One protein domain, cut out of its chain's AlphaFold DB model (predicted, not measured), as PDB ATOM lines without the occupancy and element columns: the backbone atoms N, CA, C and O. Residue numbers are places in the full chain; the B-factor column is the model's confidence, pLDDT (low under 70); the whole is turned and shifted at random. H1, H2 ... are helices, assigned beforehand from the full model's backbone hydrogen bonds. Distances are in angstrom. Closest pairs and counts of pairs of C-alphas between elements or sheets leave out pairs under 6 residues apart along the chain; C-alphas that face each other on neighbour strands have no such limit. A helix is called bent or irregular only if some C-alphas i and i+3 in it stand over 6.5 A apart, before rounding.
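AT A GLANCE: This is residues 44 to 71 and 496 to 657 of the 722 residues of the protein "Flagellar hook-associated protein 2" of Treponema pallidum (strain Nichols) (UniProt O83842). Four helices, H1, H2, H5 and H9, stand as an up-and-down bundle, each running against the one before it in the chain, with contacts round a ring and both diagonals apart. The short H3 and H4 sit by one end of the bundle, and H6, H7 and H8 gather at the other, where H2 begins and H5 ends. The printed part has 190 residues with nine named helices, H1 to H9 in chain order, and no named strand: the class is all helix. The whole is compact, with a radius of gyration of the C-alphas of 16.9 A, and spans 49 by 45 by 27 A.

HOW THE PARTS SIT: The longest helix and hub is H2, residues 496 to 520. It touches H1, residues 44 to 62, opposite ways at a shallow tilt of 22 degrees; the closest C-alphas, of Leu 56 and Lys 508, are 4.8 A apart. With residues 513 to 520 alone H2 touches H5, residues 552 to 566, opposite ways at 29 degrees, a shallow tilt; closest are the C-alphas of Ile 516 and Leu 554, 6.5 A. H9, residues 640 to 651, touches H1 opposite ways at a shallow tilt of 34 degrees, only just short of steep, with C-alphas Val 60 and Ala 641 closest at 4.8 A. H9 touches H5 at a shallow tilt of 12 degrees, opposite ways, with C-alphas Asn 564 and Val 640 closest at 6.4 A. H1 and H5 are apart, as are H2 and H9. H3, residues 525 to 528, touches H2, C-alphas Ile 518 and Ile 526 being closest at 6.4 A. H4, residues 535 to 544, and H2 only just touch, only at their ends, with 3 pairs of C-alphas within 8 A; closest are Val 519 and Gln 544, 6.0 A. H7, residues 608 to 617, touches H2 at a steep tilt of 43 degrees, C-alphas Lys 499 and His 612 being closest at 7.1 A. H6, residues 580 to 583, touches H7, C-alphas Ile 583 and Leu 611 being closest at 5.1 A. H8, residues 619 to 626, touches H9, C-alphas Phe 626 and Val 640 being closest at 4.7 A. Every O i to N i+4 pair is within hydrogen-bond range in H1, H2, H4, H5, H7 and H8, and 6 of 8 are in H9; H3 and H6 are too short for such a pair.

IN THESE COORDINATES: H2 is 35.9 A long, H1 27.0 A, H5 20.9 A and H9 17.7 A. H1 begins at C-alpha 44, (-4.746, 24.228, -27.040); H9 ends at C-alpha 651, (2.043, 10.521, -22.529). H9 is only just irregular: C-alphas 647 and 650 are 7.0 A apart.

THE WHOLE: Residues 72 to 495 are not printed, and C-alphas 71 and 496 are 12.2 A apart across this cut. The links H5 to H6, H6 to H7 and H8 to H9 are long. The mean pLDDT of the printed part is 92.3; residues 573 and 588 to 599 are under 70.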
ATOM      1  N   ASN A  44      -3.621  24.848 -26.343       98.04
ATOM      2  CA  ASN A  44      -4.746  24.228 -27.040       98.04
ATOM      3  C   ASN A  44      -4.275  23.097 -27.964       98.04
ATOM      4  O   ASN A  44      -4.831  22.005 -27.887       98.04
ATOM      5  N   ALA A  45      -3.192  23.309 -28.715       98.40
ATOM      6  CA  ALA A  45      -2.554  22.275 -29.531       98.40
ATOM      7  C   ALA A  45      -2.096  21.065 -28.700       98.40
ATOM      8  O   ALA A  45      -2.353  19.920 -29.064       98.40
ATOM      9  N   LEU A  46      -1.469  21.284 -27.536       98.11
ATOM     10  CA  LEU A  46      -1.092  20.183 -26.636       98.11
ATOM     11  C   LEU A  46      -2.312  19.407 -26.118       98.11
ATOM     12  O   LEU A  46      -2.272  18.179 -26.070       98.11
ATOM     13  N   LYS A  47      -3.392  20.108 -25.756       97.67
ATOM     14  CA  LYS A  47      -4.650  19.495 -25.293       97.67
ATOM     15  C   LYS A  47      -5.361  18.725 -26.407       97.67
ATOM     16  O   LYS A  47      -5.949  17.676 -26.142       97.67
ATOM     17  N   ASP A  48      -5.306  19.221 -27.640       98.39
ATOM     18  CA  ASP A  48      -5.866  18.556 -28.817       98.39
ATOM     19  C   ASP A  48      -5.086  17.273 -29.151       98.39
ATOM     20  O   ASP A  48      -5.699  16.208 -29.268       98.39
ATOM     21  N   VAL A  49      -3.747  17.324 -29.160       98.67
ATOM     22  CA  VAL A  49      -2.895  16.127 -29.293       98.67
ATOM     23  C   VAL A  49      -3.169  15.121 -28.173       98.67
ATOM     24  O   VAL A  49      -3.312  13.932 -28.447       98.67
ATOM     25  N   GLU A  50      -3.275  15.569 -26.916       98.26
ATOM     26  CA  GLU A  50      -3.586  14.690 -25.783       98.26
ATOM     27  C   GLU A  50      -4.949  14.007 -25.949       98.26
ATOM     28  O   GLU A  50      -5.078  12.808 -25.687       98.26
ATOM     29  N   ARG A  51      -5.972  14.752 -26.389       98.49
ATOM     30  CA  ARG A  51      -7.300  14.195 -26.662       98.49
ATOM     31  C   ARG A  51      -7.223  13.123 -27.744       98.49
ATOM     32  O   ARG A  51      -7.641  12.004 -27.485       98.49
ATOM     33  N   TYR A  52      -6.624  13.417 -28.897       98.79
ATOM     34  CA  TYR A  52      -6.537  12.439 -29.986       98.79
ATOM     35  C   TYR A  52      -5.634  11.244 -29.657       98.79
ATOM     36  O   TYR A  52      -5.890  10.136 -30.123       98.79
ATOM     37  N   ALA A  53      -4.616  11.427 -28.813       98.88
ATOM     38  CA  ALA A  53      -3.797  10.334 -28.298       98.88
ATOM     39  C   ALA A  53      -4.591   9.412 -27.366       98.88
ATOM     40  O   ALA A  53      -4.432   8.193 -27.431       98.88
ATOM     41  N   ARG A  54      -5.469   9.978 -26.531       98.78
ATOM     42  CA  ARG A  54      -6.399   9.207 -25.701       98.78
ATOM     43  C   ARG A  54      -7.415   8.469 -26.565       98.78
ATOM     44  O   ARG A  54      -7.535   7.265 -26.408       98.78
ATOM     45  N   ASP A  55      -8.049   9.143 -27.521       98.85
ATOM     46  CA  ASP A  55      -9.019   8.507 -28.420       98.85
ATOM     47  C   ASP A  55      -8.393   7.326 -29.183       98.85
ATOM     48  O   ASP A  55      -9.014   6.273 -29.313       98.85
ATOM     49  N   LEU A  56      -7.143   7.472 -29.652       98.83
ATOM     50  CA  LEU A  56      -6.402   6.366 -30.259       98.83
ATOM     51  C   LEU A  56      -6.146   5.240 -29.256       98.83
ATOM     52  O   LEU A  56      -6.439   4.095 -29.584       98.83
ATOM     53  N   ARG A  57      -5.610   5.550 -28.065       98.66
ATOM     54  CA  ARG A  57      -5.357   4.557 -27.006       98.66
ATOM     55  C   ARG A  57      -6.623   3.752 -26.696       98.66
ATOM     56  O   ARG A  57      -6.544   2.542 -26.529       98.66
ATOM     57  N   ASP A  58      -7.772   4.412 -26.624       98.59
ATOM     58  CA  ASP A  58      -9.054   3.799 -26.265       98.59
ATOM     59  C   ASP A  58      -9.518   2.847 -27.363       98.59
ATOM     60  O   ASP A  58      -9.816   1.685 -27.078       98.59
ATOM     61  N   ALA A  59      -9.472   3.308 -28.617       98.63
ATOM     62  CA  ALA A  59      -9.811   2.494 -29.778       98.63
ATOM     63  C   ALA A  59      -8.899   1.261 -29.910       98.63
ATOM     64  O   ALA A  59      -9.397   0.152 -30.097       98.63
ATOM     65  N   VAL A  60      -7.573   1.408 -29.750       98.25
ATOM     66  CA  VAL A  60      -6.670   0.241 -29.810       98.25
ATOM     67  C   VAL A  60      -6.845  -0.680 -28.610       98.25
ATOM     68  O   VAL A  60      -6.864  -1.894 -28.783       98.25
ATOM     69  N   LYS A  61      -7.053  -0.148 -27.400       98.11
ATOM     70  CA  LYS A  61      -7.312  -0.982 -26.221       98.11
ATOM     71  C   LYS A  61      -8.557  -1.848 -26.410       98.11
ATOM     72  O   LYS A  61      -8.541  -3.015 -26.020       98.11
ATOM     73  N   GLY A  62      -9.590  -1.314 -27.062       97.83
ATOM     74  CA  GLY A  62     -10.781  -2.071 -27.448       97.83
ATOM     75  C   GLY A  62     -10.456  -3.362 -28.204       97.83
ATOM     76  O   GLY A  62     -11.017  -4.397 -27.877       97.83
ATOM     77  N   LEU A  63      -9.477  -3.346 -29.117       97.90
ATOM     78  CA  LEU A  63      -9.160  -4.473 -30.008       97.90
ATOM     79  C   LEU A  63      -8.560  -5.711 -29.325       97.90
ATOM     80  O   LEU A  63      -8.568  -6.778 -29.933       97.90
ATOM     81  N   TYR A  64      -8.044  -5.594 -28.098       95.78
ATOM     82  CA  TYR A  64      -7.472  -6.733 -27.360       95.78
ATOM     83  C   TYR A  64      -8.001  -6.889 -25.930       95.78
ATOM     84  O   TYR A  64      -7.715  -7.888 -25.274       95.78
ATOM     85  N   SER A  65      -8.753  -5.910 -25.420       94.98
ATOM     86  CA  SER A  65      -9.370  -5.992 -24.094       94.98
ATOM     87  C   SER A  65     -10.497  -7.032 -24.036       94.98
ATOM     88  O   SER A  65     -10.836  -7.673 -25.026       94.98
ATOM     89  N   PHE A  66     -11.139  -7.170 -22.875       91.59
ATOM     90  CA  PHE A  66     -12.302  -8.045 -22.712       91.59
ATOM     91  C   PHE A  66     -13.428  -7.758 -23.723       91.59
ATOM     92  O   PHE A  66     -14.058  -8.700 -24.196       91.59
ATOM     93  N   ASN A  67     -13.629  -6.490 -24.108       89.72
ATOM     94  CA  ASN A  67     -14.645  -6.047 -25.075       89.72
ATOM     95  C   ASN A  67     -14.144  -6.106 -26.532       89.72
ATOM     96  O   ASN A  67     -14.499  -5.254 -27.345       89.72
ATOM     97  N   ASN A  68     -13.236  -7.033 -26.850       94.20
ATOM     98  CA  ASN A  68     -12.697  -7.132 -28.201       94.20
ATOM     99  C   ASN A  68     -13.755  -7.662 -29.183       94.20
ATOM    100  O   ASN A  68     -14.424  -8.649 -28.884       94.20
ATOM    101  N   PRO A  69     -13.849  -7.076 -30.389       96.12
ATOM    102  CA  PRO A  69     -14.856  -7.445 -31.382       96.12
ATOM    103  C   PRO A  69     -14.640  -8.847 -31.975       96.12
ATOM    104  O   PRO A  69     -15.515  -9.365 -32.652       96.12
ATOM    105  N   PHE A  70     -13.478  -9.474 -31.749       94.88
ATOM    106  CA  PHE A  70     -13.170 -10.815 -32.258       94.88
ATOM    107  C   PHE A  70     -13.875 -11.931 -31.473       94.88
ATOM    108  O   PHE A  70     -13.927 -13.068 -31.944       94.88
ATOM    109  N   ALA A  71     -14.388 -11.622 -30.280       93.64
ATOM    110  CA  ALA A  71     -15.220 -12.530 -29.499       93.64
ATOM    111  C   ALA A  71     -16.712 -12.417 -29.852       93.64
ATOM    112  O   ALA A  71     -17.478 -13.302 -29.483       93.64
ATOM    113  N   ASN A 496     -18.672  -7.651 -39.209       95.11
ATOM    114  CA  ASN A 496     -18.931  -6.220 -39.302       95.11
ATOM    115  C   ASN A 496     -18.432  -5.488 -38.053       95.11
ATOM    116  O   ASN A 496     -17.779  -4.450 -38.194       95.11
ATOM    117  N   ALA A 497     -18.647  -6.041 -36.856       96.06
ATOM    118  CA  ALA A 497     -18.073  -5.516 -35.619       96.06
ATOM    119  C   ALA A 497     -16.540  -5.481 -35.686       96.06
ATOM    120  O   ALA A 497     -15.932  -4.440 -35.406       96.06
ATOM    121  N   MET A 498     -15.907  -6.569 -36.150       97.52
ATOM    122  CA  MET A 498     -14.451  -6.620 -36.350       97.52
ATOM    123  C   MET A 498     -13.970  -5.549 -37.340       97.52
ATOM    124  O   MET A 498     -13.034  -4.798 -37.046       97.52
ATOM    125  N   LYS A 499     -14.626  -5.434 -38.503       97.28
ATOM    126  CA  LYS A 499     -14.292  -4.436 -39.531       97.28
ATOM    127  C   LYS A 499     -14.436  -3.008 -38.994       97.28
ATOM    128  O   LYS A 499     -13.524  -2.201 -39.175       97.28
ATOM    129  N   ASN A 500     -15.541  -2.701 -38.318       97.59
ATOM    130  CA  ASN A 500     -15.830  -1.363 -37.800       97.59
ATOM    131  C   ASN A 500     -14.821  -0.928 -36.735       97.59
ATOM    132  O   ASN A 500     -14.321   0.196 -36.796       97.59
ATOM    133  N   ALA A 501     -14.445  -1.821 -35.817       98.44
ATOM    134  CA  ALA A 501     -13.436  -1.519 -34.804       98.44
ATOM    135  C   ALA A 501     -12.049  -1.249 -35.420       98.44
ATOM    136  O   ALA A 501     -11.325  -0.350 -34.987       98.44
ATOM    137  N   ILE A 502     -11.682  -1.989 -36.472       98.53
ATOM    138  CA  ILE A 502     -10.429  -1.769 -37.208       98.53
ATOM    139  C   ILE A 502     -10.461  -0.433 -37.974       98.53
ATOM    140  O   ILE A 502      -9.465   0.298 -37.977       98.53
ATOM    141  N   ILE A 503     -11.597  -0.086 -38.591       97.75
ATOM    142  CA  ILE A 503     -11.801   1.222 -39.236       97.75
ATOM    143  C   ILE A 503     -11.676   2.348 -38.210       97.75
ATOM    144  O   ILE A 503     -10.988   3.339 -38.472       97.75
ATOM    145  N   GLU A 504     -12.287   2.194 -37.034       98.45
ATOM    146  CA  GLU A 504     -12.187   3.179 -35.961       98.45
ATOM    147  C   GLU A 504     -10.734   3.361 -35.512       98.45
ATOM    148  O   GLU A 504     -10.260   4.498 -35.444       98.45
ATOM    149  N   PHE A 505      -9.990   2.271 -35.298       98.42
ATOM    150  CA  PHE A 505      -8.557   2.338 -35.005       98.42
ATOM    151  C   PHE A 505      -7.798   3.181 -36.042       98.42
ATOM    152  O   PHE A 505      -7.070   4.109 -35.671       98.42
ATOM    153  N   VAL A 506      -7.984   2.901 -37.336       98.02
ATOM    154  CA  VAL A 506      -7.307   3.642 -38.411       98.02
ATOM    155  C   VAL A 506      -7.721   5.113 -38.416       98.02
ATOM    156  O   VAL A 506      -6.863   5.990 -38.556       98.02
ATOM    157  N   ALA A 507      -9.003   5.410 -38.203       97.85
ATOM    158  CA  ALA A 507      -9.504   6.778 -38.132       97.85
ATOM    159  C   ALA A 507      -8.885   7.557 -36.957       97.85
ATOM    160  O   ALA A 507      -8.384   8.669 -37.153       97.85
ATOM    161  N   LYS A 508      -8.846   6.974 -35.749       98.74
ATOM    162  CA  LYS A 508      -8.228   7.614 -34.574       98.74
ATOM    163  C   LYS A 508      -6.716   7.769 -34.737       98.74
ATOM    164  O   LYS A 508      -6.172   8.818 -34.389       98.74
ATOM    165  N   TYR A 509      -6.047   6.778 -35.330       98.60
ATOM    166  CA  TYR A 509      -4.617   6.847 -35.638       98.60
ATOM    167  C   TYR A 509      -4.325   8.003 -36.593       98.60
ATOM    168  O   TYR A 509      -3.454   8.835 -36.326       98.60
ATOM    169  N   ASN A 510      -5.093   8.090 -37.680       96.37
ATOM    170  CA  ASN A 510      -4.939   9.138 -38.678       96.37
ATOM    171  C   ASN A 510      -5.240  10.518 -38.101       96.37
ATOM    172  O   ASN A 510      -4.502  11.454 -38.409       96.37
ATOM    173  N   ARG A 511      -6.245  10.653 -37.224       97.45
ATOM    174  CA  ARG A 511      -6.541  11.932 -36.565       97.45
ATOM    175  C   ARG A 511      -5.390  12.397 -35.673       97.45
ATOM    176  O   ARG A 511      -4.989  13.552 -35.789       97.45
ATOM    177  N   LEU A 512      -4.811  11.513 -34.853       98.59
ATOM    178  CA  LEU A 512      -3.627  11.843 -34.047       98.59
ATOM    179  C   LEU A 512      -2.418  12.190 -34.927       98.59
ATOM    180  O   LEU A 512      -1.721  13.174 -34.674       98.59
ATOM    181  N   MET A 513      -2.164  11.396 -35.969       97.45
ATOM    182  CA  MET A 513      -1.068  11.638 -36.906       97.45
ATOM    183  C   MET A 513      -1.223  12.996 -37.606       97.45
ATOM    184  O   MET A 513      -0.245  13.732 -37.756       97.45
ATOM    185  N   ALA A 514      -2.448  13.343 -38.011       96.43
ATOM    186  CA  ALA A 514      -2.780  14.612 -38.648       96.43
ATOM    187  C   ALA A 514      -2.529  15.781 -37.698       96.43
ATOM    188  O   ALA A 514      -1.842  16.725 -38.082       96.43
ATOM    189  N   GLU A 515      -2.981  15.668 -36.450       98.26
ATOM    190  CA  GLU A 515      -2.754  16.686 -35.425       98.26
ATOM    191  C   GLU A 515      -1.260  16.935 -35.202       98.26
ATOM    192  O   GLU A 515      -0.791  18.069 -35.294       98.26
ATOM    193  N   ILE A 516      -0.475  15.867 -35.004       98.51
ATOM    194  CA  ILE A 516       0.978  15.988 -34.832       98.51
ATOM    195  C   ILE A 516       1.605  16.662 -36.060       98.51
ATOM    196  O   ILE A 516       2.485  17.512 -35.911       98.51
ATOM    197  N   ASN A 517       1.156  16.331 -37.274       95.79
ATOM    198  CA  ASN A 517       1.626  16.984 -38.494       95.79
ATOM    199  C   ASN A 517       1.284  18.482 -38.529       95.79
ATOM    200  O   ASN A 517       2.166  19.278 -38.848       95.79
ATOM    201  N   ILE A 518       0.049  18.868 -38.196       97.25
ATOM    202  CA  ILE A 518      -0.422  20.263 -38.201       97.25
ATOM    203  C   ILE A 518       0.386  21.102 -37.213       97.25
ATOM    204  O   ILE A 518       0.948  22.134 -37.584       97.25
ATOM    205  N   VAL A 519       0.520  20.644 -35.969       98.40
ATOM    206  CA  VAL A 519       1.136  21.461 -34.915       98.40
ATOM    207  C   VAL A 519       2.663  21.524 -35.039       98.40
ATOM    208  O   VAL A 519       3.262  22.498 -34.593       98.40
ATOM    209  N   THR A 520       3.314  20.540 -35.682       97.90
ATOM    210  CA  THR A 520       4.787  20.498 -35.826       97.90
ATOM    211  C   THR A 520       5.326  21.025 -37.166       97.90
ATOM    212  O   THR A 520       6.537  21.240 -37.292       97.90
ATOM    213  N   SER A 521       4.474  21.278 -38.168       93.27
ATOM    214  CA  SER A 521       4.883  21.707 -39.516       93.27
ATOM    215  C   SER A 521       4.129  22.946 -40.004       93.27
ATOM    216  O   SER A 521       2.911  23.001 -39.964       93.27
ATOM    217  N   ASN A 522       4.842  23.894 -40.620       92.16
ATOM    218  CA  ASN A 522       4.275  25.149 -41.144       92.16
ATOM    219  C   ASN A 522       3.632  25.000 -42.543       92.16
ATOM    220  O   ASN A 522       3.623  25.944 -43.333       92.16
ATOM    221  N   LYS A 523       3.166  23.799 -42.908       92.01
ATOM    222  CA  LYS A 523       2.662  23.490 -44.259       92.01
ATOM    223  C   LYS A 523       1.135  23.461 -44.250       92.01
ATOM    224  O   LYS A 523       0.557  22.454 -43.851       92.01
ATOM    225  N   SER A 524       0.493  24.518 -44.746       91.08
ATOM    226  CA  SER A 524      -0.978  24.619 -44.794       91.08
ATOM    227  C   SER A 524      -1.641  23.479 -45.575       91.08
ATOM    228  O   SER A 524      -2.699  23.010 -45.175       91.08
ATOM    229  N   ALA A 525      -0.961  22.944 -46.599       90.22
ATOM    230  CA  ALA A 525      -1.427  21.806 -47.396       90.22
ATOM    231  C   ALA A 525      -1.739  20.540 -46.571       90.22
ATOM    232  O   ALA A 525      -2.385  19.628 -47.069       90.22
ATOM    233  N   ILE A 526      -1.259  20.427 -45.324       90.92
ATOM    234  CA  ILE A 526      -1.659  19.338 -44.419       90.92
ATOM    235  C   ILE A 526      -3.162  19.414 -44.120       90.92
ATOM    236  O   ILE A 526      -3.807  18.378 -44.119       90.92
ATOM    237  N   ILE A 527      -3.706  20.612 -43.900       93.39
ATOM    238  CA  ILE A 527      -5.119  20.827 -43.554       93.39
ATOM    239  C   ILE A 527      -6.006  20.661 -44.795       93.39
ATOM    240  O   ILE A 527      -7.090  20.087 -44.704       93.39
ATOM    241  N   ASP A 528      -5.533  21.109 -45.961       89.93
ATOM    242  CA  ASP A 528      -6.283  21.020 -47.223       89.93
ATOM    243  C   ASP A 528      -6.577  19.568 -47.638       89.93
ATOM    244  O   ASP A 528      -7.628  19.288 -48.213       89.93
ATOM    245  N   GLU A 529      -5.683  18.637 -47.297       87.77
ATOM    246  CA  GLU A 529      -5.848  17.200 -47.550       87.77
ATOM    247  C   GLU A 529      -6.872  16.524 -46.625       87.77
ATOM    248  O   GLU A 529      -7.402  15.463 -46.960       87.77
ATOM    249  N   LEU A 530      -7.183  17.122 -45.471       90.49
ATOM    250  CA  LEU A 530      -8.132  16.576 -44.498       90.49
ATOM    251  C   LEU A 530      -9.557  16.995 -44.877       90.49
ATOM    252  O   LEU A 530     -10.188  17.837 -44.236       90.49
ATOM    253  N   ALA A 531     -10.065  16.404 -45.959       88.10
ATOM    254  CA  ALA A 531     -11.373  16.728 -46.531       88.10
ATOM    255  C   ALA A 531     -12.554  16.496 -45.570       88.10
ATOM    256  O   ALA A 531     -13.606  17.099 -45.756       88.10
ATOM    257  N   TYR A 532     -12.375  15.661 -44.543       90.35
ATOM    258  CA  TYR A 532     -13.395  15.366 -43.536       90.35
ATOM    259  C   TYR A 532     -13.568  16.473 -42.479       90.35
ATOM    260  O   TYR A 532     -14.526  16.408 -41.714       90.35
ATOM    261  N   LEU A 533     -12.666  17.463 -42.409       92.95
ATOM    262  CA  LEU A 533     -12.770  18.561 -41.443       92.95
ATOM    263  C   LEU A 533     -13.830  19.582 -41.862       92.95
ATOM    264  O   LEU A 533     -13.846  20.038 -43.015       92.95
ATOM    265  N   THR A 534     -14.650  20.021 -40.905       95.74
ATOM    266  CA  THR A 534     -15.606  21.115 -41.134       95.74
ATOM    267  C   THR A 534     -14.881  22.455 -41.348       95.74
ATOM    268  O   THR A 534     -13.710  22.598 -40.981       95.74
ATOM    269  N   PRO A 535     -15.534  23.482 -41.929       95.53
ATOM    270  CA  PRO A 535     -14.938  24.815 -42.060       95.53
ATOM    271  C   PRO A 535     -14.448  25.402 -40.726       95.53
ATOM    272  O   PRO A 535     -13.398  26.050 -40.675       95.53
ATOM    273  N   GLU A 536     -15.180  25.155 -39.642       95.04
ATOM    274  CA  GLU A 536     -14.838  25.581 -38.285       95.04
ATOM    275  C   GLU A 536     -13.598  24.850 -37.769       95.04
ATOM    276  O   GLU A 536     -12.689  25.487 -37.229       95.04
ATOM    277  N   GLU A 537     -13.524  23.534 -37.984       95.52
ATOM    278  CA  GLU A 537     -12.344  22.745 -37.640       95.52
ATOM    279  C   GLU A 537     -11.130  23.202 -38.451       95.52
ATOM    280  O   GLU A 537     -10.094  23.492 -37.864       95.52
ATOM    281  N   LYS A 538     -11.255  23.396 -39.770       95.92
ATOM    282  CA  LYS A 538     -10.154  23.907 -40.611       95.92
ATOM    283  C   LYS A 538      -9.631  25.255 -40.131       95.92
ATOM    284  O   LYS A 538      -8.418  25.468 -40.115       95.92
ATOM    285  N   LYS A 539     -10.522  26.165 -39.725       96.01
ATOM    286  CA  LYS A 539     -10.122  27.454 -39.146       96.01
ATOM    287  C   LYS A 539      -9.329  27.249 -37.854       96.01
ATOM    288  O   LYS A 539      -8.251  27.824 -37.719       96.01
ATOM    289  N   LYS A 540      -9.835  26.410 -36.946       95.92
ATOM    290  CA  LYS A 540      -9.153  26.065 -35.694       95.92
ATOM    291  C   LYS A 540      -7.764  25.467 -35.959       95.92
ATOM    292  O   LYS A 540      -6.791  25.937 -35.380       95.92
ATOM    293  N   GLU A 541      -7.656  24.496 -36.863       97.20
ATOM    294  CA  GLU A 541      -6.375  23.876 -37.233       97.20
ATOM    295  C   GLU A 541      -5.406  24.890 -37.858       97.20
ATOM    296  O   GLU A 541      -4.205  24.868 -37.596       97.20
ATOM    297  N   THR A 542      -5.921  25.834 -38.652       97.17
ATOM    298  CA  THR A 542      -5.107  26.896 -39.265       97.17
ATOM    299  C   THR A 542      -4.517  27.832 -38.212       97.17
ATOM    300  O   THR A 542      -3.369  28.253 -38.344       97.17
ATOM    301  N   GLU A 543      -5.266  28.137 -37.149       96.24
ATOM    302  CA  GLU A 543      -4.769  28.926 -36.013       96.24
ATOM    303  C   GLU A 543      -3.668  28.191 -35.228       96.24
ATOM    304  O   GLU A 543      -2.796  28.838 -34.649       96.24
ATOM    305  N   GLN A 544      -3.671  26.853 -35.240       96.97
ATOM    306  CA  GLN A 544      -2.694  26.014 -34.536       96.97
ATOM    307  C   GLN A 544      -1.504  25.561 -35.396       96.97
ATOM    308  O   GLN A 544      -0.536  25.011 -34.856       96.97
ATOM    309  N   LEU A 545      -1.548  25.803 -36.708       97.90
ATOM    310  CA  LEU A 545      -0.536  25.372 -37.669       97.90
ATOM    311  C   LEU A 545       0.871  25.819 -37.242       97.90
ATOM    312  O   LEU A 545       1.155  27.011 -37.116       97.90
ATOM    313  N   GLY A 546       1.768  24.854 -37.032       97.89
ATOM    314  CA  GLY A 546       3.155  25.123 -36.650       97.89
ATOM    315  C   GLY A 546       3.355  25.695 -35.242       97.89
ATOM    316  O   GLY A 546       4.471  26.091 -34.897       97.89
ATOM    317  N   SER A 547       2.314  25.741 -34.405       97.65
ATOM    318  CA  SER A 547       2.395  26.285 -33.039       97.65
ATOM    319  C   SER A 547       3.436  25.572 -32.160       97.65
ATOM    320  O   SER A 547       4.036  26.196 -31.278       97.65
ATOM    321  N   LEU A 548       3.703  24.295 -32.446       97.94
ATOM    322  CA  LEU A 548       4.696  23.423 -31.813       97.94
ATOM    323  C   LEU A 548       5.781  22.992 -32.819       97.94
ATOM    324  O   LEU A 548       6.267  21.858 -32.796       97.94
ATOM    325  N   HIS A 549       6.159  23.879 -33.744       95.80
ATOM    326  CA  HIS A 549       7.191  23.584 -34.734       95.80
ATOM    327  C   HIS A 549       8.509  23.132 -34.081       95.80
ATOM    328  O   HIS A 549       9.020  23.774 -33.163       95.80
ATOM    329  N   GLY A 550       9.071  22.024 -34.574       91.25
ATOM    330  CA  GLY A 550      10.337  21.470 -34.076       91.25
ATOM    331  C   GLY A 550      10.240  20.704 -32.752       91.25
ATOM    332  O   GLY A 550      11.271  20.368 -32.172       91.25
ATOM    333  N   ASP A 551       9.034  20.409 -32.266       97.17
ATOM    334  CA  ASP A 551       8.831  19.642 -31.038       97.17
ATOM    335  C   ASP A 551       9.373  18.207 -31.140       97.17
ATOM    336  O   ASP A 551       8.753  17.314 -31.721       97.17
ATOM    337  N   SER A 552      10.536  17.967 -30.536       96.71
ATOM    338  CA  SER A 552      11.217  16.669 -30.596       96.71
ATOM    339  C   SER A 552      10.419  15.531 -29.958       96.71
ATOM    340  O   SER A 552      10.556  14.381 -30.370       96.71
ATOM    341  N   THR A 553       9.583  15.826 -28.960       97.07
ATOM    342  CA  THR A 553       8.787  14.815 -28.253       97.07
ATOM    343  C   THR A 553       7.650  14.312 -29.135       97.07
ATOM    344  O   THR A 553       7.437  13.101 -29.223       97.07
ATOM    345  N   LEU A 554       6.957  15.225 -29.822       98.35
ATOM    346  CA  LEU A 554       5.899  14.883 -30.774       98.35
ATOM    347  C   LEU A 554       6.452  14.186 -32.017       98.35
ATOM    348  O   LEU A 554       5.870  13.202 -32.471       98.35
ATOM    349  N   LEU A 555       7.599  14.635 -32.530       96.70
ATOM    350  CA  LEU A 555       8.265  13.981 -33.658       96.70
ATOM    351  C   LEU A 555       8.713  12.556 -33.297       96.70
ATOM    352  O   LEU A 555       8.458  11.621 -34.052       96.70
ATOM    353  N   MET A 556       9.278  12.361 -32.102       97.02
ATOM    354  CA  MET A 556       9.639  11.028 -31.617       97.02
ATOM    355  C   MET A 556       8.413  10.128 -31.412       97.02
ATOM    356  O   MET A 556       8.474   8.945 -31.752       97.02
ATOM    357  N   LEU A 557       7.303  10.662 -30.884       98.27
ATOM    358  CA  LEU A 557       6.042   9.923 -30.771       98.27
ATOM    359  C   LEU A 557       5.526   9.513 -32.155       98.27
ATOM    360  O   LEU A 557       5.231   8.340 -32.368       98.27
ATOM    361  N   LYS A 558       5.493  10.444 -33.113       96.72
ATOM    362  CA  LYS A 558       5.104  10.182 -34.504       96.72
ATOM    363  C   LYS A 558       5.932   9.063 -35.133       96.72
ATOM    364  O   LYS A 558       5.370   8.154 -35.743       96.72
ATOM    365  N   ASP A 559       7.249   9.091 -34.969       96.34
ATOM    366  CA  ASP A 559       8.113   8.055 -35.532       96.34
ATOM    367  C   ASP A 559       7.909   6.694 -34.851       96.34
ATOM    368  O   ASP A 559       7.945   5.662 -35.521       96.34
ATOM    369  N   ARG A 560       7.653   6.670 -33.535       97.99
ATOM    370  CA  ARG A 560       7.312   5.437 -32.803       97.99
ATOM    371  C   ARG A 560       5.957   4.874 -33.235       97.99
ATOM    372  O   ARG A 560       5.872   3.673 -33.461       97.99
ATOM    373  N   LEU A 561       4.946   5.725 -33.426       97.81
ATOM    374  CA  LEU A 561       3.634   5.336 -33.956       97.81
ATOM    375  C   LEU A 561       3.769   4.689 -35.338       97.81
ATOM    376  O   LEU A 561       3.204   3.626 -35.568       97.81
ATOM    377  N   ARG A 562       4.544   5.298 -36.245       95.68
ATOM    378  CA  ARG A 562       4.797   4.746 -37.589       95.68
ATOM    379  C   ARG A 562       5.571   3.433 -37.555       95.68
ATOM    380  O   ARG A 562       5.261   2.533 -38.329       95.68
ATOM    381  N   ARG A 563       6.583   3.311 -36.688       95.23
ATOM    382  CA  ARG A 563       7.311   2.043 -36.519       95.23
ATOM    383  C   ARG A 563       6.384   0.954 -35.991       95.23
ATOM    384  O   ARG A 563       6.272  -0.071 -36.640       95.23
ATOM    385  N   ASN A 564       5.635   1.201 -34.916       96.29
ATOM    386  CA  ASN A 564       4.706   0.204 -34.372       96.29
ATOM    387  C   ASN A 564       3.646  -0.235 -35.398       96.29
ATOM    388  O   ASN A 564       3.381  -1.421 -35.514       96.29
ATOM    389  N   THR A 565       3.096   0.656 -36.227       95.80
ATOM    390  CA  THR A 565       2.126   0.232 -37.261       95.80
ATOM    391  C   THR A 565       2.750  -0.444 -38.488       95.80
ATOM    392  O   THR A 565       2.029  -1.072 -39.263       95.80
ATOM    393  N   SER A 566       4.069  -0.351 -38.682       94.51
ATOM    394  CA  SER A 566       4.792  -1.019 -39.781       94.51
ATOM    395  C   SER A 566       5.591  -2.250 -39.348       94.51
ATOM    396  O   SER A 566       6.029  -3.018 -40.206       94.51
ATOM    397  N   ASN A 567       5.764  -2.454 -38.043       95.29
ATOM    398  CA  ASN A 567       6.455  -3.600 -37.474       95.29
ATOM    399  C   ASN A 567       5.728  -4.912 -37.792       95.29
ATOM    400  O   ASN A 567       4.517  -4.951 -38.029       95.29
ATOM    401  N   ALA A 568       6.498  -5.997 -37.768       95.46
ATOM    402  CA  ALA A 568       5.959  -7.343 -37.799       95.46
ATOM    403  C   ALA A 568       5.747  -7.854 -36.367       95.46
ATOM    404  O   ALA A 568       6.606  -7.664 -35.507       95.46
ATOM    405  N   TYR A 569       4.610  -8.502 -36.140       94.65
ATOM    406  CA  TYR A 569       4.181  -9.055 -34.861       94.65
ATOM    407  C   TYR A 569       3.901 -10.541 -35.020       94.65
ATOM    408  O   TYR A 569       3.412 -10.972 -36.066       94.65
ATOM    409  N   ARG A 570       4.192 -11.326 -33.985       87.07
ATOM    410  CA  ARG A 570       3.786 -12.730 -33.948       87.07
ATOM    411  C   ARG A 570       2.260 -12.788 -33.892       87.07
ATOM    412  O   ARG A 570       1.664 -12.154 -33.029       87.07
ATOM    413  N   ALA A 571       1.646 -13.502 -34.829       80.14
ATOM    414  CA  ALA A 571       0.199 -13.489 -35.022       80.14
ATOM    415  C   ALA A 571      -0.339 -14.911 -35.241       80.14
ATOM    416  O   ALA A 571      -0.832 -15.244 -36.322       80.14
ATOM    417  N   GLY A 572      -0.206 -15.739 -34.202       71.73
ATOM    418  CA  GLY A 572      -0.661 -17.128 -34.174       71.73
ATOM    419  C   GLY A 572       0.395 -18.114 -33.669       71.73
ATOM    420  O   GLY A 572       1.547 -17.760 -33.390       71.73
ATOM    421  N   ASP A 573      -0.017 -19.378 -33.581       68.79
ATOM    422  CA  ASP A 573       0.803 -20.481 -33.061       68.79
ATOM    423  C   ASP A 573       1.861 -20.961 -34.061       68.79
ATOM    424  O   ASP A 573       2.890 -21.504 -33.660       68.79
ATOM    425  N   ASP A 574       1.654 -20.688 -35.356       73.74
ATOM    426  CA  ASP A 574       2.608 -20.981 -36.437       73.74
ATOM    427  C   ASP A 574       3.930 -20.198 -36.301       73.74
ATOM    428  O   ASP A 574       4.900 -20.473 -37.010       73.74
ATOM    429  N   GLY A 575       3.982 -19.224 -35.384       71.78
ATOM    430  CA  GLY A 575       5.139 -18.372 -35.134       71.78
ATOM    431  C   GLY A 575       5.411 -17.364 -36.253       71.78
ATOM    432  O   GLY A 575       6.413 -16.645 -36.192       71.78
ATOM    433  N   ALA A 576       4.542 -17.280 -37.265       83.34
ATOM    434  CA  ALA A 576       4.727 -16.379 -38.387       83.34
ATOM    435  C   ALA A 576       4.557 -14.922 -37.937       83.34
ATOM    436  O   ALA A 576       3.601 -14.541 -37.254       83.34
ATOM    437  N   SER A 577       5.507 -14.082 -38.349       88.00
ATOM    438  CA  SER A 577       5.433 -12.641 -38.124       88.00
ATOM    439  C   SER A 577       4.594 -11.984 -39.221       88.00
ATOM    440  O   SER A 577       4.888 -12.130 -40.407       88.00
ATOM    441  N   ARG A 578       3.561 -11.241 -38.828       92.65
ATOM    442  CA  ARG A 578       2.614 -10.564 -39.721       92.65
ATOM    443  C   ARG A 578       2.632  -9.065 -39.493       92.65
ATOM    444  O   ARG A 578       2.976  -8.580 -38.424       92.65
ATOM    445  N   THR A 579       2.241  -8.324 -40.517       95.36
ATOM    446  CA  THR A 579       2.131  -6.860 -40.475       95.36
ATOM    447  C   THR A 579       0.706  -6.448 -40.812       95.36
ATOM    448  O   THR A 579      -0.009  -7.194 -41.483       95.36
ATOM    449  N   LEU A 580       0.321  -5.221 -40.452       96.46
ATOM    450  CA  LEU A 580      -0.948  -4.620 -40.881       96.46
ATOM    451  C   LEU A 580      -1.150  -4.684 -42.411       96.46
ATOM    452  O   LEU A 580      -2.268  -4.875 -42.889       96.46
ATOM    453  N   ALA A 581      -0.070  -4.626 -43.201       94.91
ATOM    454  CA  ALA A 581      -0.155  -4.684 -44.661       94.91
ATOM    455  C   ALA A 581      -0.680  -6.036 -45.183       94.91
ATOM    456  O   ALA A 581      -1.286  -6.094 -46.261       94.91
ATOM    457  N   HIS A 582      -0.491  -7.123 -44.423       93.68
ATOM    458  CA  HIS A 582      -1.040  -8.437 -44.768       93.68
ATOM    459  C   HIS A 582      -2.569  -8.450 -44.701       93.68
ATOM    460  O   HIS A 582      -3.178  -9.097 -45.544       93.68
ATOM    461  N   ILE A 583      -3.172  -7.663 -43.804       95.32
ATOM    462  CA  ILE A 583      -4.632  -7.532 -43.657       95.32
ATOM    463  C   ILE A 583      -5.211  -6.334 -44.427       95.32
ATOM    464  O   ILE A 583      -6.354  -5.952 -44.215       95.32
ATOM    465  N   GLY A 584      -4.422  -5.708 -45.306       95.22
ATOM    466  CA  GLY A 584      -4.875  -4.585 -46.134       95.22
ATOM    467  C   GLY A 584      -4.727  -3.201 -45.507       95.22
ATOM    468  O   GLY A 584      -5.248  -2.241 -46.063       95.22
ATOM    469  N   ILE A 585      -3.989  -3.052 -44.406       96.44
ATOM    470  CA  ILE A 585      -3.775  -1.752 -43.755       96.44
ATOM    471  C   ILE A 585      -2.319  -1.321 -43.926       96.44
ATOM    472  O   ILE A 585      -1.399  -1.980 -43.449       96.44
ATOM    473  N   SER A 586      -2.067  -0.209 -44.612       92.39
ATOM    474  CA  SER A 586      -0.690   0.235 -44.868       92.39
ATOM    475  C   SER A 586      -0.571   1.741 -45.055       92.39
ATOM    476  O   SER A 586      -1.538   2.421 -45.385       92.39
ATOM    477  N   THR A 587       0.639   2.272 -44.885       85.69
ATOM    478  CA  THR A 587       0.979   3.605 -45.393       85.69
ATOM    479  C   THR A 587       1.386   3.453 -46.857       85.69
ATOM    480  O   THR A 587       2.362   2.751 -47.133       85.69
ATOM    481  N   LYS A 588       0.728   4.115 -47.813       66.24
ATOM    482  CA  LYS A 588       1.100   4.025 -49.241       66.24
ATOM    483  C   LYS A 588       2.397   4.779 -49.601       66.24
ATOM    484  O   LYS A 588       2.532   5.315 -50.687       66.24
ATOM    485  N   ALA A 589       3.405   4.811 -48.733       55.14
ATOM    486  CA  ALA A 589       4.648   5.559 -48.958       55.14
ATOM    487  C   ALA A 589       5.523   5.031 -50.126       55.14
ATOM    488  O   ALA A 589       6.577   5.601 -50.390       55.14
ATOM    489  N   HIS A 590       5.112   3.960 -50.819       46.71
ATOM    490  CA  HIS A 590       5.926   3.228 -51.798       46.71
ATOM    491  C   HIS A 590       5.307   3.081 -53.198       46.71
ATOM    492  O   HIS A 590       5.764   2.251 -53.983       46.71
ATOM    493  N   ALA A 591       4.307   3.891 -53.564       50.83
ATOM    494  CA  ALA A 591       3.925   3.987 -54.971       50.83
ATOM    495  C   ALA A 591       5.073   4.657 -55.754       50.83
ATOM    496  O   ALA A 591       5.347   5.843 -55.594       50.83
ATOM    497  N   SER A 592       5.778   3.886 -56.585       50.59
ATOM    498  CA  SER A 592       6.983   4.291 -57.328       50.59
ATOM    499  C   SER A 592       6.752   5.358 -58.411       50.59
ATOM    500  O   SER A 592       7.705   5.805 -59.047       50.59
ATOM    501  N   SER A 593       5.511   5.807 -58.611       56.85
ATOM    502  CA  SER A 593       5.130   6.798 -59.616       56.85
ATOM    503  C   SER A 593       4.557   8.046 -58.945       56.85
ATOM    504  O   SER A 593       3.356   8.146 -58.712       56.85
ATOM    505  N   GLY A 594       5.436   9.006 -58.653       58.49
ATOM    506  CA  GLY A 594       5.081  10.279 -58.025       58.49
ATOM    507  C   GLY A 594       5.071  10.196 -56.501       58.49
ATOM    508  O   GLY A 594       4.380   9.381 -55.901       58.49
ATOM    509  N   ILE A 595       5.846  11.068 -55.855       56.07
ATOM    510  CA  ILE A 595       5.838  11.193 -54.397       56.07
ATOM    511  C   ILE A 595       4.492  11.797 -53.998       56.07
ATOM    512  O   ILE A 595       4.316  13.015 -54.042       56.07
ATOM    513  N   ASN A 596       3.531  10.962 -53.609       60.06
ATOM    514  CA  ASN A 596       2.317  11.462 -52.988       60.06
ATOM    515  C   ASN A 596       2.681  11.979 -51.589       60.06
ATOM    516  O   ASN A 596       2.946  11.214 -50.656       60.06
ATOM    517  N   THR A 597       2.725  13.301 -51.442       62.96
ATOM    518  CA  THR A 597       3.094  13.964 -50.189       62.96
ATOM    519  C   THR A 597       2.187  13.555 -49.034       62.96
ATOM    520  O   THR A 597       2.668  13.465 -47.904       62.96
ATOM    521  N   ALA A 598       0.900  13.271 -49.292       62.96
ATOM    522  CA  ALA A 598      -0.049  12.772 -48.290       62.96
ATOM    523  C   ALA A 598       0.428  11.446 -47.693       62.96
ATOM    524  O   ALA A 598       0.458  11.283 -46.475       62.96
ATOM    525  N   GLN A 599       0.935  10.548 -48.535       64.59
ATOM    526  CA  GLN A 599       1.371   9.212 -48.130       64.59
ATOM    527  C   GLN A 599       2.663   9.242 -47.298       64.59
ATOM    528  O   GLN A 599       2.857   8.408 -46.412       64.59
ATOM    529  N   LEU A 600       3.516  10.254 -47.492       74.85
ATOM    530  CA  LEU A 600       4.708  10.465 -46.661       74.85
ATOM    531  C   LEU A 600       4.402  11.002 -45.252       74.85
ATOM    532  O   LEU A 600       5.298  11.034 -44.402       74.85
ATOM    533  N   ARG A 601       3.159  11.419 -44.970       87.84
ATOM    534  CA  ARG A 601       2.769  11.942 -43.648       87.84
ATOM    535  C   ARG A 601       2.582  10.856 -42.592       87.84
ATOM    536  O   ARG A 601       2.551  11.189 -41.409       87.84
ATOM    537  N   GLY A 602       2.545   9.587 -43.009       90.78
ATOM    538  CA  GLY A 602       2.401   8.432 -42.128       90.78
ATOM    539  C   GLY A 602       0.955   8.034 -41.849       90.78
ATOM    540  O   GLY A 602       0.741   7.326 -40.878       90.78
ATOM    541  N   TYR A 603      -0.011   8.483 -42.655       93.32
ATOM    542  CA  TYR A 603      -1.400   8.029 -42.558       93.32
ATOM    543  C   TYR A 603      -1.535   6.563 -42.982       93.32
ATOM    544  O   TYR A 603      -0.889   6.129 -43.940       93.32
ATOM    545  N   LEU A 604      -2.379   5.821 -42.270       94.78
ATOM    546  CA  LEU A 604      -2.817   4.483 -42.644       94.78
ATOM    547  C   LEU A 604      -3.996   4.573 -43.613       94.78
ATOM    548  O   LEU A 604      -4.914   5.367 -43.425       94.78
ATOM    549  N   GLU A 605      -3.984   3.720 -44.624       93.05
ATOM    550  CA  GLU A 605      -5.094   3.509 -45.545       93.05
ATOM    551  C   GLU A 605      -5.565   2.055 -45.443       93.05
ATOM    552  O   GLU A 605      -4.762   1.164 -45.148       93.05
ATOM    553  N   ILE A 606      -6.856   1.832 -45.697       94.93
ATOM    554  CA  ILE A 606      -7.492   0.514 -45.662       94.93
ATOM    555  C   ILE A 606      -7.844   0.099 -47.089       94.93
ATOM    556  O   ILE A 606      -8.527   0.827 -47.807       94.93
ATOM    557  N   ASP A 607      -7.394  -1.085 -47.479       95.90
ATOM    558  CA  ASP A 607      -7.983  -1.871 -48.557       95.90
ATOM    559  C   ASP A 607      -9.124  -2.698 -47.953       95.90
ATOM    560  O   ASP A 607      -8.893  -3.714 -47.292       95.90
ATOM    561  N   GLU A 608     -10.357  -2.206 -48.093       94.53
ATOM    562  CA  GLU A 608     -11.521  -2.806 -47.435       94.53
ATOM    563  C   GLU A 608     -11.843  -4.213 -47.946       94.53
ATOM    564  O   GLU A 608     -12.291  -5.048 -47.159       94.53
ATOM    565  N   GLU A 609     -11.595  -4.498 -49.227       96.20
ATOM    566  CA  GLU A 609     -11.823  -5.823 -49.812       96.20
ATOM    567  C   GLU A 609     -10.823  -6.836 -49.255       96.20
ATOM    568  O   GLU A 609     -11.198  -7.938 -48.834       96.20
ATOM    569  N   LYS A 610      -9.544  -6.447 -49.183       96.11
ATOM    570  CA  LYS A 610      -8.500  -7.286 -48.591       96.11
ATOM    571  C   LYS A 610      -8.702  -7.474 -47.088       96.11
ATOM    572  O   LYS A 610      -8.491  -8.585 -46.591       96.11
ATOM    573  N   LEU A 611      -9.134  -6.432 -46.375       96.90
ATOM    574  CA  LEU A 611      -9.471  -6.521 -44.954       96.90
ATOM    575  C   LEU A 611     -10.628  -7.496 -44.728       96.90
ATOM    576  O   LEU A 611     -10.494  -8.414 -43.923       96.90
ATOM    577  N   HIS A 612     -11.725  -7.347 -45.475       95.28
ATOM    578  CA  HIS A 612     -12.881  -8.238 -45.371       95.28
ATOM    579  C   HIS A 612     -12.502  -9.694 -45.683       95.28
ATOM    580  O   HIS A 612     -12.828 -10.602 -44.921       95.28
ATOM    581  N   SER A 613     -11.723  -9.913 -46.746       96.62
ATOM    582  CA  SER A 613     -11.213 -11.243 -47.101       96.62
ATOM    583  C   SER A 613     -10.352 -11.851 -45.986       96.62
ATOM    584  O   SER A 613     -10.477 -13.036 -45.680       96.62
ATOM    585  N   SER A 614      -9.502 -11.042 -45.348       95.31
ATOM    586  CA  SER A 614      -8.630 -11.487 -44.252       95.31
ATOM    587  C   SER A 614      -9.416 -11.815 -42.982       95.31
ATOM    588  O   SER A 614      -9.109 -12.804 -42.322       95.31
ATOM    589  N   LEU A 615     -10.443 -11.026 -42.654       95.96
ATOM    590  CA  LEU A 615     -11.316 -11.280 -41.503       95.96
ATOM    591  C   LEU A 615     -12.091 -12.594 -41.655       95.96
ATOM    592  O   LEU A 615     -12.166 -13.359 -40.699       95.96
ATOM    593  N   ASN A 616     -12.583 -12.899 -42.859       93.33
ATOM    594  CA  ASN A 616     -13.298 -14.150 -43.125       93.33
ATOM    595  C   ASN A 616     -12.373 -15.376 -43.142       93.33
ATOM    596  O   ASN A 616     -12.736 -16.434 -42.637       93.33
ATOM    597  N   ALA A 617     -11.183 -15.259 -43.742       92.34
ATOM    598  CA  ALA A 617     -10.306 -16.409 -43.969       92.34
ATOM    599  C   ALA A 617      -9.308 -16.676 -42.829       92.34
ATOM    600  O   ALA A 617      -8.795 -17.786 -42.714       92.34
ATOM    601  N   GLN A 618      -8.960 -15.656 -42.039       90.55
ATOM    602  CA  GLN A 618      -7.815 -15.681 -41.119       90.55
ATOM    603  C   GLN A 618      -8.127 -15.004 -39.772       90.55
ATOM    604  O   GLN A 618      -7.240 -14.404 -39.167       90.55
ATOM    605  N   LYS A 619      -9.373 -15.104 -39.286       90.78
ATOM    606  CA  LYS A 619      -9.876 -14.406 -38.083       90.78
ATOM    607  C   LYS A 619      -8.923 -14.447 -36.882       90.78
ATOM    608  O   LYS A 619      -8.568 -13.397 -36.350       90.78
ATOM    609  N   ASP A 620      -8.430 -15.629 -36.517       90.79
ATOM    610  CA  ASP A 620      -7.582 -15.813 -35.333       90.79
ATOM    611  C   ASP A 620      -6.213 -15.150 -35.505       90.79
ATOM    612  O   ASP A 620      -5.658 -14.588 -34.564       90.79
ATOM    613  N   GLN A 621      -5.698 -15.140 -36.736       91.96
ATOM    614  CA  GLN A 621      -4.444 -14.474 -37.084       91.96
ATOM    615  C   GLN A 621      -4.620 -12.951 -37.083       91.96
ATOM    616  O   GLN A 621      -3.729 -12.232 -36.635       91.96
ATOM    617  N   VAL A 622      -5.770 -12.442 -37.547       94.97
ATOM    618  CA  VAL A 622      -6.087 -11.007 -37.461       94.97
ATOM    619  C   VAL A 622      -6.235 -10.582 -35.998       94.97
ATOM    620  O   VAL A 622      -5.642  -9.577 -35.609       94.97
ATOM    621  N   ARG A 623      -6.942 -11.363 -35.172       94.96
ATOM    622  CA  ARG A 623      -7.048 -11.137 -33.722       94.96
ATOM    623  C   ARG A 623      -5.660 -11.067 -33.078       94.96
ATOM    624  O   ARG A 623      -5.332 -10.061 -32.450       94.96
ATOM    625  N   ALA A 624      -4.828 -12.085 -33.306       93.74
ATOM    626  CA  ALA A 624      -3.477 -12.168 -32.751       93.74
ATOM    627  C   ALA A 624      -2.559 -11.019 -33.214       93.74
ATOM    628  O   ALA A 624      -1.705 -10.565 -32.458       93.74
ATOM    629  N   LEU A 625      -2.753 -10.491 -34.430       95.89
ATOM    630  CA  LEU A 625      -2.005  -9.329 -34.922       95.89
ATOM    631  C   LEU A 625      -2.260  -8.065 -34.083       95.89
ATOM    632  O   LEU A 625      -1.349  -7.252 -33.909       95.89
ATOM    633  N   PHE A 626      -3.474  -7.880 -33.559       97.14
ATOM    634  CA  PHE A 626      -3.792  -6.745 -32.689       97.14
ATOM    635  C   PHE A 626      -3.434  -7.014 -31.227       97.14
ATOM    636  O   PHE A 626      -2.876  -6.121 -30.584       97.14
ATOM    637  N   GLY A 627      -3.699  -8.222 -30.734       95.25
ATOM    638  CA  GLY A 627      -3.393  -8.637 -29.370       95.25
ATOM    639  C   GLY A 627      -3.149 -10.138 -29.279       95.25
ATOM    640  O   GLY A 627      -4.023 -10.927 -29.635       95.25
ATOM    641  N   HIS A 628      -1.983 -10.528 -28.778       92.73
ATOM    642  CA  HIS A 628      -1.615 -11.920 -28.541       92.73
ATOM    643  C   HIS A 628      -1.036 -12.067 -27.135       92.73
ATOM    644  O   HIS A 628      -0.313 -11.190 -26.670       92.73
ATOM    645  N   ASP A 629      -1.406 -13.161 -26.484       91.50
ATOM    646  CA  ASP A 629      -0.827 -13.638 -25.233       91.50
ATOM    647  C   ASP A 629       0.279 -14.633 -25.607       91.50
ATOM    648  O   ASP A 629       0.007 -15.667 -26.226       91.50
ATOM    649  N   SER A 630       1.527 -14.257 -25.328       88.66
ATOM    650  CA  SER A 630       2.705 -15.005 -25.765       88.66
ATOM    651  C   SER A 630       3.098 -16.150 -24.822       88.66
ATOM    652  O   SER A 630       3.879 -17.009 -25.249       88.66
ATOM    653  N   ASP A 631       2.615 -16.172 -23.574       89.32
ATOM    654  CA  ASP A 631       2.996 -17.162 -22.552       89.32
ATOM    655  C   ASP A 631       1.823 -17.993 -21.990       89.32
ATOM    656  O   ASP A 631       2.060 -19.013 -21.333       89.32
ATOM    657  N   GLY A 632       0.586 -17.653 -22.357       86.58
ATOM    658  CA  GLY A 632      -0.625 -18.417 -22.070       86.58
ATOM    659  C   GLY A 632      -1.263 -18.104 -20.717       86.58
ATOM    660  O   GLY A 632      -2.064 -18.913 -20.236       86.58
ATOM    661  N   ASP A 633      -0.910 -16.983 -20.079       92.94
ATOM    662  CA  ASP A 633      -1.451 -16.569 -18.777       92.94
ATOM    663  C   ASP A 633      -2.798 -15.810 -18.858       92.94
ATOM    664  O   ASP A 633      -3.338 -15.379 -17.833       92.94
ATOM    665  N   LEU A 634      -3.379 -15.721 -20.063       88.36
ATOM    666  CA  LEU A 634      -4.597 -14.988 -20.430       88.36
ATOM    667  C   LEU A 634      -4.437 -13.458 -20.452       88.36
ATOM    668  O   LEU A 634      -5.435 -12.741 -20.618       88.36
ATOM    669  N   LEU A 635      -3.212 -12.939 -20.328       92.55
ATOM    670  CA  LEU A 635      -2.902 -11.520 -20.438       92.55
ATOM    671  C   LEU A 635      -2.213 -11.231 -21.773       92.55
ATOM    672  O   LEU A 635      -1.158 -11.744 -22.116       92.55
ATOM    673  N   VAL A 636      -2.815 -10.335 -22.551       93.96
ATOM    674  CA  VAL A 636      -2.215  -9.881 -23.808       93.96
ATOM    675  C   VAL A 636      -0.955  -9.067 -23.516       93.96
ATOM    676  O   VAL A 636      -1.035  -8.032 -22.847       93.96
ATOM    677  N   ASP A 637       0.167  -9.488 -24.094       93.35
ATOM    678  CA  ASP A 637       1.494  -8.882 -23.927       93.35
ATOM    679  C   ASP A 637       2.175  -8.515 -25.266       93.35
ATOM    680  O   ASP A 637       3.263  -7.928 -25.299       93.35
ATOM    681  N   ASN A 638       1.523  -8.819 -26.393       93.59
ATOM    682  CA  ASN A 638       2.028  -8.580 -27.742       93.59
ATOM    683  C   ASN A 638       0.917  -8.091 -28.690       93.59
ATOM    684  O   ASN A 638      -0.269  -8.133 -28.373       93.59
ATOM    685  N   GLY A 639       1.302  -7.617 -29.877       95.50
ATOM    686  CA  GLY A 639       0.404  -7.155 -30.935       95.50
ATOM    687  C   GLY A 639       0.442  -5.643 -31.166       95.50
ATOM    688  O   GLY A 639       0.920  -4.849 -30.343       95.50
ATOM    689  N   VAL A 640      -0.060  -5.219 -32.326       97.78
ATOM    690  CA  VAL A 640      -0.069  -3.808 -32.743       97.78
ATOM    691  C   VAL A 640      -0.847  -2.955 -31.743       97.78
ATOM    692  O   VAL A 640      -0.379  -1.889 -31.346       97.78
ATOM    693  N   ALA A 641      -2.025  -3.413 -31.317       98.37
ATOM    694  CA  ALA A 641      -2.885  -2.634 -30.440       98.37
ATOM    695  C   ALA A 641      -2.300  -2.524 -29.029       98.37
ATOM    696  O   ALA A 641      -2.217  -1.419 -28.491       98.37
ATOM    697  N   PHE A 642      -1.811  -3.637 -28.474       97.39
ATOM    698  CA  PHE A 642      -1.120  -3.648 -27.184       97.39
ATOM    699  C   PHE A 642       0.089  -2.701 -27.180       97.39
ATOM    700  O   PHE A 642       0.189  -1.803 -26.342       97.39
ATOM    701  N   THR A 643       0.975  -2.823 -28.173       98.20
ATOM    702  CA  THR A 643       2.191  -1.993 -28.233       98.20
ATOM    703  C   THR A 643       1.914  -0.509 -28.483       98.20
ATOM    704  O   THR A 643       2.694   0.343 -28.048       98.20
ATOM    705  N   LEU A 644       0.809  -0.164 -29.153       98.68
ATOM    706  CA  LEU A 644       0.351   1.222 -29.266       98.68
ATOM    707  C   LEU A 644      -0.224   1.750 -27.945       98.68
ATOM    708  O   LEU A 644       0.076   2.892 -27.591       98.68
ATOM    709  N   THR A 645      -0.979   0.941 -27.196       98.59
ATOM    710  CA  THR A 645      -1.440   1.312 -25.848       98.59
ATOM    711  C   THR A 645      -0.255   1.622 -24.936       98.59
ATOM    712  O   THR A 645      -0.193   2.714 -24.364       98.59
ATOM    713  N   GLU A 646       0.728   0.723 -24.873       98.08
ATOM    714  CA  GLU A 646       1.922   0.901 -24.037       98.08
ATOM    715  C   GLU A 646       2.770   2.103 -24.469       98.08
ATOM    716  O   GLU A 646       3.284   2.843 -23.629       98.08
ATOM    717  N   LEU A 647       2.858   2.377 -25.775       98.48
ATOM    718  CA  LEU A 647       3.521   3.579 -26.281       98.48
ATOM    719  C   LEU A 647       2.835   4.870 -25.804       98.48
ATOM    720  O   LEU A 647       3.525   5.851 -25.514       98.48
ATOM    721  N   LEU A 648       1.501   4.898 -25.763       98.79
ATOM    722  CA  LEU A 648       0.721   6.102 -25.462       98.79
ATOM    723  C   LEU A 648       0.568   6.350 -23.956       98.79
ATOM    724  O   LEU A 648       0.491   7.509 -23.543       98.79
ATOM    725  N   ASN A 649       0.573   5.302 -23.128       98.24
ATOM    726  CA  ASN A 649       0.341   5.398 -21.683       98.24
ATOM    727  C   ASN A 649       1.227   6.447 -20.968       98.24
ATOM    728  O   ASN A 649       0.664   7.287 -20.264       98.24
ATOM    729  N   PRO A 650       2.560   6.521 -21.182       98.07
ATOM    730  CA  PRO A 650       3.408   7.531 -20.531       98.07
ATOM    731  C   PRO A 650       3.090   8.983 -20.923       98.07
ATOM    732  O   PRO A 650       3.463   9.926 -20.221       98.07
ATOM    733  N   TYR A 651       2.423   9.190 -22.059       98.41
ATOM    734  CA  TYR A 651       2.043  10.521 -22.529       98.41
ATOM    735  C   TYR A 651       0.724  11.004 -21.919       98.41
ATOM    736  O   TYR A 651       0.512  12.215 -21.809       98.41
ATOM    737  N   LEU A 652      -0.133  10.066 -21.513       97.95
ATOM    738  CA  LEU A 652      -1.512  10.290 -21.094       97.95
ATOM    739  C   LEU A 652      -1.677  10.307 -19.566       97.95
ATOM    740  O   LEU A 652      -0.805   9.902 -18.802       97.95
ATOM    741  N   GLY A 653      -2.846  10.765 -19.115       92.70
ATOM    742  CA  GLY A 653      -3.210  10.826 -17.698       92.70
ATOM    743  C   GLY A 653      -2.715  12.092 -16.992       92.70
ATOM    744  O   GLY A 653      -1.978  12.902 -17.549       92.70
ATOM    745  N   ARG A 654      -3.130  12.276 -15.732       93.29
ATOM    746  CA  ARG A 654      -2.891  13.516 -14.964       93.29
ATOM    747  C   ARG A 654      -1.405  13.831 -14.743       93.29
ATOM    748  O   ARG A 654      -1.045  14.997 -14.623       93.29
ATOM    749  N   SER A 655      -0.571  12.795 -14.703       93.58
ATOM    750  CA  SER A 655       0.885  12.892 -14.548       93.58
ATOM    751  C   SER A 655       1.640  12.550 -15.837       93.58
ATOM    752  O   SER A 655       2.855  12.378 -15.800       93.58
ATOM    753  N   GLY A 656       0.932  12.417 -16.962       97.28
ATOM    754  CA  GLY A 656       1.528  12.115 -18.258       97.28
ATOM    755  C   GLY A 656       2.300  13.297 -18.841       97.28
ATOM    756  O   GLY A 656       2.149  14.448 -18.415       97.28
ATOM    757  N   ILE A 657       3.114  13.014 -19.859       97.80
ATOM    758  CA  ILE A 657       3.955  14.020 -20.529       97.80
ATOM    759  C   ILE A 657       3.122  15.214 -21.022       97.80
ATOM    760  O   ILE A 657       3.551  16.357 -20.850       97.80
TER     761      ILE A 657